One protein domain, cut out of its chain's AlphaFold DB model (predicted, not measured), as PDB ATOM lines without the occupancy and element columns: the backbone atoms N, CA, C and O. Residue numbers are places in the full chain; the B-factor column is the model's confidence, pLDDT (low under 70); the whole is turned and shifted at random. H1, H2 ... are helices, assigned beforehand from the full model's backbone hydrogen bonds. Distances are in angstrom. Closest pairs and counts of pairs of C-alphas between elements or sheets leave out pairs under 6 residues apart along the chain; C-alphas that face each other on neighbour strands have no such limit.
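This is residues 235 to 290 of the 290 residues of the protein "Putative epoxide hydrolase" of Talaromyces marneffei PM1 (UniProt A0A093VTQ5). Four helices make an open, loose U: H1 and then H2 form one arm, H3 the closed end, and H4 runs back as the other arm, followed by a tail, residues 281 to 290. The printed part has 56 residues, is all helix in class and has no named strand. It is loose, with a radius of gyration of the C-alphas of 13.2 A and spans of 40 by 26 by 13 A.

H1, residues 235 to 247, meets H2, residues 249 to 256, only through their link. H1 is apart from H3, residues 258 to 266, and from H4, residues 269 to 280. H2 and H3 are close but not clearly touching; their closest C-alphas, of Met 253 and Ile 261, are 6.9 A apart. H3 and H4 touch only at the corner, H4 with residues 271 to 275 alone; their closest C-alphas, of Leu 265 and Phe 272, are 4.7 A apart. They run opposite ways at a steep tilt of 68 degrees, only just short of about perpendicular. Every O i to N i+4 pair is within hydrogen-bond range in H1, H2 and H3, and 5 of 8 in H4.

From first to last C-alpha, H1 is 16.6 A, H2 10.8 A, H3 12.0 A and H4 16.3 A. H1 begins at (5.677, -24.571, 18.706); H4 ends at (26.191, -33.486, 21.730).

The printed part has no cut, and its three links are tight. Residues 282 to 290 have pLDDT under 70.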
ATOM      1  N   ARG A 235       4.991 -23.304  18.387       90.00
ATOM      2  CA  ARG A 235       5.677 -24.571  18.706       90.00
ATOM      3  C   ARG A 235       7.163 -24.359  18.985       90.00
ATOM      4  O   ARG A 235       7.700 -25.004  19.889       90.00
ATOM      5  N   ASP A 236       7.804 -23.451  18.262       86.94
ATOM      6  CA  ASP A 236       9.207 -23.106  18.494       86.94
ATOM      7  C   ASP A 236       9.377 -22.419  19.858       86.94
ATOM      8  O   ASP A 236      10.227 -22.826  20.651       86.94
ATOM      9  N   LEU A 237       8.492 -21.476  20.206       88.00
ATOM     10  CA  LEU A 237       8.467 -20.854  21.535       88.00
ATOM     11  C   LEU A 237       8.216 -21.873  22.652       88.00
ATOM     12  O   LEU A 237       8.906 -21.839  23.667       88.00
ATOM     13  N   ALA A 238       7.301 -22.828  22.458       87.94
ATOM     14  CA  ALA A 238       7.085 -23.898  23.434       87.94
ATOM     15  C   ALA A 238       8.337 -24.777  23.628       87.94
ATOM     16  O   ALA A 238       8.599 -25.253  24.733       87.94
ATOM     17  N   THR A 239       9.135 -24.972  22.572       85.94
ATOM     18  CA  THR A 239      10.413 -25.697  22.649       85.94
ATOM     19  C   THR A 239      11.456 -24.909  23.444       85.94
ATOM     20  O   THR A 239      12.191 -25.496  24.241       85.94
ATOM     21  N   ILE A 240      11.491 -23.581  23.287       86.19
ATOM     22  CA  ILE A 240      12.351 -22.687  24.076       86.19
ATOM     23  C   ILE A 240      11.935 -22.692  25.553       86.19
ATOM     24  O   ILE A 240      12.790 -22.884  26.417       86.19
ATOM     25  N   ASP A 241      10.640 -22.543  25.843       86.06
ATOM     26  CA  ASP A 241      10.096 -22.579  27.209       86.06
ATOM     27  C   ASP A 241      10.467 -23.898  27.911       86.06
ATOM     28  O   ASP A 241      10.891 -23.918  29.071       86.06
ATOM     29  N   GLU A 242      10.362 -25.014  27.187       85.50
ATOM     30  CA  GLU A 242      10.776 -26.325  27.673       85.50
ATOM     31  C   GLU A 242      12.280 -26.381  27.965       85.50
ATOM     32  O   GLU A 242      12.673 -26.824  29.044       85.50
ATOM     33  N   PHE A 243      13.121 -25.909  27.040       86.00
ATOM     34  CA  PHE A 243      14.572 -25.879  27.228       86.00
ATOM     35  C   PHE A 243      14.975 -25.045  28.452       86.00
ATOM     36  O   PHE A 243      15.817 -25.479  29.239       86.00
ATOM     37  N   ILE A 244      14.350 -23.883  28.661       85.06
ATOM     38  CA  ILE A 244      14.591 -23.047  29.845       85.06
ATOM     39  C   ILE A 244      14.210 -23.806  31.120       85.06
ATOM     40  O   ILE A 244      14.947 -23.771  32.107       85.06
ATOM     41  N   ARG A 245      13.088 -24.531  31.097       84.75
ATOM     42  CA  ARG A 245      12.587 -25.265  32.262       84.75
ATOM     43  C   ARG A 245      13.424 -26.494  32.615       84.75
ATOM     44  O   ARG A 245      13.603 -26.768  33.799       84.75
ATOM     45  N   THR A 246      13.888 -27.259  31.627       85.56
ATOM     46  CA  THR A 246      14.473 -28.595  31.861       85.56
ATOM     47  C   THR A 246      15.909 -28.746  31.358       85.56
ATOM     48  O   THR A 246      16.673 -29.526  31.922       85.56
ATOM     49  N   GLY A 247      16.321 -27.979  30.347       86.12
ATOM     50  CA  GLY A 247      17.635 -28.082  29.701       86.12
ATOM     51  C   GLY A 247      18.704 -27.114  30.224       86.12
ATOM     52  O   GLY A 247      19.897 -27.373  30.048       86.12
ATOM     53  N   ALA A 248      18.314 -26.026  30.898       87.69
ATOM     54  CA  ALA A 248      19.211 -24.927  31.281       87.69
ATOM     55  C   ALA A 248      20.024 -25.148  32.578       87.69
ATOM     56  O   ALA A 248      20.777 -24.267  32.997       87.69
ATOM     57  N   GLY A 249      19.930 -26.323  33.215       91.19
ATOM     58  CA  GLY A 249      20.628 -26.605  34.479       91.19
ATOM     59  C   GLY A 249      22.153 -26.444  34.398       91.19
ATOM     60  O   GLY A 249      22.776 -25.929  35.329       91.19
ATOM     61  N   TYR A 250      22.759 -26.805  33.260       93.75
ATOM     62  CA  TYR A 250      24.198 -26.620  33.048       93.75
ATOM     63  C   TYR A 250      24.585 -25.133  33.047       93.75
ATOM     64  O   TYR A 250      25.568 -24.752  33.684       93.75
ATOM     65  N   ALA A 251      23.780 -24.294  32.386       91.56
ATOM     66  CA  ALA A 251      24.015 -22.863  32.266       91.56
ATOM     67  C   ALA A 251      23.887 -22.176  33.629       91.56
ATOM     68  O   ALA A 251      24.715 -21.337  33.969       91.56
ATOM     69  N   GLN A 252      22.925 -22.591  34.458       94.12
ATOM     70  CA  GLN A 252      22.782 -22.067  35.818       94.12
ATOM     71  C   GLN A 252      24.000 -22.394  36.697       94.12
ATOM     72  O   GLN A 252      24.479 -21.535  37.446       94.12
ATOM     73  N   MET A 253      24.536 -23.615  36.591       96.69
ATOM     74  CA  MET A 253      25.766 -24.006  37.290       96.69
ATOM     75  C   MET A 253      26.973 -23.201  36.800       96.69
ATOM     76  O   MET A 253      27.753 -22.709  37.619       96.69
ATOM     77  N   HIS A 254      27.100 -23.017  35.484       96.62
ATOM     78  CA  HIS A 254      28.148 -22.194  34.875       96.62
ATOM     79  C   HIS A 254      28.044 -20.722  35.279       96.62
ATOM     80  O   HIS A 254      29.075 -20.109  35.521       96.62
ATOM     81  N   ALA A 255      26.838 -20.169  35.409       94.81
ATOM     82  CA  ALA A 255      26.625 -18.760  35.739       94.81
ATOM     83  C   ALA A 255      26.810 -18.442  37.231       94.81
ATOM     84  O   ALA A 255      27.204 -17.336  37.581       94.81
ATOM     85  N   THR A 256      26.510 -19.387  38.127       97.31
ATOM     86  CA  THR A 256      26.461 -19.098  39.574       97.31
ATOM     87  C   THR A 256      27.565 -19.757  40.389       97.31
ATOM     88  O   THR A 256      27.870 -19.292  41.488       97.31
ATOM     89  N   ARG A 257      28.139 -20.862  39.907       97.81
ATOM     90  CA  ARG A 257      29.135 -21.672  40.626       97.81
ATOM     91  C   ARG A 257      30.264 -22.110  39.689       97.81
ATOM     92  O   ARG A 257      30.735 -23.243  39.779       97.81
ATOM     93  N   SER A 258      30.715 -21.204  38.819       96.62
ATOM     94  CA  SER A 258      31.719 -21.446  37.768       96.62
ATOM     95  C   SER A 258      33.017 -22.046  38.320       96.62
ATOM     96  O   SER A 258      33.520 -23.027  37.782       96.62
ATOM     97  N   SER A 259      33.516 -21.522  39.445       97.19
ATOM     98  CA  SER A 259      34.704 -22.068  40.118       97.19
ATOM     99  C   SER A 259      34.485 -23.513  40.588       97.19
ATOM    100  O   SER A 259      35.297 -24.391  40.302       97.19
ATOM    101  N   THR A 260      33.357 -23.794  41.252       98.50
ATOM    102  CA  THR A 260      33.041 -25.136  41.764       98.50
ATOM    103  C   THR A 260      32.916 -26.156  40.639       98.50
ATOM    104  O   THR A 260      33.543 -27.212  40.705       98.50
ATOM    105  N   ILE A 261      32.127 -25.856  39.601       98.38
ATOM    106  CA  ILE A 261      31.961 -26.781  38.473       98.38
ATOM    107  C   ILE A 261      33.270 -26.944  37.692       98.38
ATOM    108  O   ILE A 261      33.563 -28.052  37.257       98.38
ATOM    109  N   GLY A 262      34.105 -25.900  37.610       98.00
ATOM    110  CA  GLY A 262      35.465 -25.994  37.076       98.00
ATOM    111  C   GLY A 262      36.289 -27.066  37.791       98.00
ATOM    112  O   GLY A 262      36.745 -28.011  37.153       98.00
ATOM    113  N   PHE A 263      36.385 -27.006  39.126       98.50
ATOM    114  CA  PHE A 263      37.100 -28.028  39.902       98.50
ATOM    115  C   PHE A 263      36.520 -29.438  39.724       98.50
ATOM    116  O   PHE A 263      37.277 -30.404  39.612       98.50
ATOM    117  N   VAL A 264      35.191 -29.574  39.666       98.25
ATOM    118  CA  VAL A 264      34.532 -30.874  39.456       98.25
ATOM    119  C   VAL A 264      34.912 -31.465  38.098       98.25
ATOM    120  O   VAL A 264      35.340 -32.618  38.038       98.25
ATOM    121  N   LEU A 265      34.804 -30.691  37.016       97.62
ATOM    122  CA  LEU A 265      35.079 -31.179  35.663       97.62
ATOM    123  C   LEU A 265      36.577 -31.401  35.410       97.62
ATOM    124  O   LEU A 265      36.933 -32.321  34.679       97.62
ATOM    125  N   SER A 266      37.456 -30.633  36.060       97.62
ATOM    126  CA  SER A 266      38.911 -30.839  35.998       97.62
ATOM    127  C   SER A 266      39.395 -32.051  36.802       97.62
ATOM    128  O   SER A 266      40.494 -32.541  36.561       97.62
ATOM    129  N   SER A 267      38.598 -32.561  37.748       96.94
ATOM    130  CA  SER A 267      39.011 -33.679  38.608       96.94
ATOM    131  C   SER A 267      39.073 -35.033  37.890       96.94
ATOM    132  O   SER A 267      39.775 -35.942  38.337       96.94
ATOM    133  N   SER A 268      38.322 -35.201  36.795       97.38
ATOM    134  CA  SER A 268      38.268 -36.458  36.054       97.38
ATOM    135  C   SER A 268      37.860 -36.250  34.594       97.38
ATOM    136  O   SER A 268      36.819 -35.642  34.335       97.38
ATOM    137  N   PRO A 269      38.572 -36.862  33.629       97.00
ATOM    138  CA  PRO A 269      38.180 -36.807  32.222       97.00
ATOM    139  C   PRO A 269      36.809 -37.444  31.954       97.00
ATOM    140  O   PRO A 269      36.102 -37.028  31.041       97.00
ATOM    141  N   VAL A 270      36.389 -38.418  32.767       97.81
ATOM    142  CA  VAL A 270      35.063 -39.044  32.635       97.81
ATOM    143  C   VAL A 270      33.956 -38.147  33.192       97.81
ATOM    144  O   VAL A 270      32.853 -38.149  32.647       97.81
ATOM    145  N   ALA A 271      34.244 -37.336  34.218       97.38
ATOM    146  CA  ALA A 271      33.314 -36.304  34.683       97.38
ATOM    147  C   ALA A 271      33.126 -35.217  33.613       97.38
ATOM    148  O   ALA A 271      31.994 -34.853  33.298       97.38
ATOM    149  N   PHE A 272      34.226 -34.772  32.995       97.25
ATOM    150  CA  PHE A 272      34.185 -33.858  31.855       97.25
ATOM    151  C   PHE A 272      33.376 -34.438  30.684       97.25
ATOM    152  O   PHE A 272      32.465 -33.780  30.178       97.25
ATOM    153  N   LEU A 273      33.650 -35.691  30.295       96.06
ATOM    154  CA  LEU A 273      32.918 -36.387  29.233       96.06
ATOM    155  C   LEU A 273      31.417 -36.433  29.517       96.06
ATOM    156  O   LEU A 273      30.634 -36.101  28.633       96.06
ATOM    157  N   ALA A 274      31.011 -36.817  30.730       95.25
ATOM    158  CA  ALA A 274      29.598 -36.917  31.081       95.25
ATOM    159  C   ALA A 274      28.873 -35.566  30.950       95.25
ATOM    160  O   ALA A 274      27.769 -35.504  30.415       95.25
ATOM    161  N   TRP A 275      29.512 -34.482  31.396       95.44
ATOM    162  CA  TRP A 275      28.926 -33.142  31.362       95.44
ATOM    163  C   TRP A 275      28.773 -32.589  29.942       95.44
ATOM    164  O   TRP A 275      27.755 -31.981  29.608       95.44
ATOM    165  N   ILE A 276      29.787 -32.798  29.099       94.25
ATOM    166  CA  ILE A 276      29.821 -32.248  27.741       94.25
ATOM    167  C   ILE A 276      29.040 -33.123  26.762       94.25
ATOM    168  O   ILE A 276      28.257 -32.601  25.969       94.25
ATOM    169  N   ALA A 277      29.203 -34.447  26.815       91.31
ATOM    170  CA  ALA A 277      28.609 -35.341  25.825       91.31
ATOM    171  C   ALA A 277      27.080 -35.310  25.828       91.31
ATOM    172  O   ALA A 277      26.477 -35.448  24.767       91.31
ATOM    173  N   GLU A 278      26.448 -35.059  26.977       89.25
ATOM    174  CA  GLU A 278      24.993 -34.885  27.052       89.25
ATOM    175  C   GLU A 278      24.479 -33.830  26.062       89.25
ATOM    176  O   GLU A 278      23.391 -33.980  25.514       89.25
ATOM    177  N   LYS A 279      25.276 -32.793  25.780       86.75
ATOM    178  CA  LYS A 279      24.896 -31.695  24.881       86.75
ATOM    179  C   LYS A 279      25.109 -32.019  23.402       86.75
ATOM    180  O   LYS A 279      24.505 -31.377  22.551       86.75
ATOM    181  N   TYR A 280      25.931 -33.023  23.097       83.25
ATOM    182  CA  TYR A 280      26.191 -33.486  21.730       83.25
ATOM    183  C   TYR A 280      25.249 -34.593  21.279       83.25
ATOM    184  O   TYR A 280      25.136 -34.863  20.083       83.25
ATOM    185  N   ILE A 281      24.594 -35.264  22.219       78.12
ATOM    186  CA  ILE A 281      23.652 -36.308  21.872       78.12
ATOM    187  C   ILE A 281      22.278 -35.674  21.678       78.12
ATOM    188  O   ILE A 281      21.823 -34.973  22.581       78.12
ATOM    189  N   PRO A 282      21.587 -35.956  20.560       64.00
ATOM    190  CA  PRO A 282      20.239 -35.462  20.352       64.00
ATOM    191  C   PRO A 282      19.349 -35.822  21.543       64.00
ATOM    192  O   PRO A 282      19.126 -36.997  21.855       64.00
ATOM    193  N   THR A 283      18.877 -34.789  22.227       60.69
ATOM    194  CA  THR A 283      17.778 -34.875  23.188       60.69
ATOM    195  C   THR A 283      16.547 -34.273  22.527       60.69
ATOM    196  O   THR A 283      16.644 -33.615  21.490       60.69
ATOM    197  N   LYS A 284      15.372 -34.446  23.132       52.66
ATOM    198  CA  LYS A 284      14.132 -33.832  22.632       52.66
ATOM    199  C   LYS A 284      14.207 -32.294  22.520       52.66
ATOM    200  O   LYS A 284      13.354 -31.701  21.873       52.66
ATOM    201  N   HIS A 285      15.205 -31.671  23.155       50.88
ATOM    202  CA  HIS A 285      15.350 -30.221  23.320       50.88
ATOM    203  C   HIS A 285      16.514 -29.624  22.518       50.88
ATOM    204  O   HIS A 285      16.582 -28.411  22.357       50.88
ATOM    205  N   ILE A 286      17.438 -30.460  22.032       47.34
ATOM    206  CA  ILE A 286      18.605 -30.046  21.249       47.34
ATOM    207  C   ILE A 286      18.745 -31.031  20.088       47.34
ATOM    208  O   ILE A 286      19.402 -32.066  20.200       47.34
ATOM    209  N   SER A 287      18.101 -30.721  18.965       38.69
ATOM    210  CA  SER A 287      18.398 -31.350  17.682       38.69
ATOM    211  C   SER A 287      19.299 -30.408  16.893       38.69
ATOM    212  O   SER A 287      18.817 -29.462  16.268       38.69
ATOM    213  N   ILE A 288      20.606 -30.656  16.913       34.22
ATOM    214  CA  ILE A 288      21.482 -30.099  15.881       34.22
ATOM    215  C   ILE A 288      21.102 -30.853  14.606       34.22
ATOM    216  O   ILE A 288      21.402 -32.041  14.488       34.22
ATOM    217  N   GLN A 289      20.358 -30.214  13.700       25.41
ATOM    218  CA  GLN A 289      20.183 -30.763  12.358       25.41
ATOM    219  C   GLN A 289      21.564 -30.760  11.696       25.41
ATOM    220  O   GLN A 289      22.095 -29.700  11.372       25.41
ATOM    221  N   THR A 290      22.176 -31.940  11.613       26.84
ATOM    222  CA  THR A 290      23.379 -32.200  10.814       26.84
ATOM    223  C   THR A 290      23.035 -32.298   9.342       26.84
ATOM    224  O   THR A 290      22.023 -32.981   9.056       26.84
TER     225      THR A 290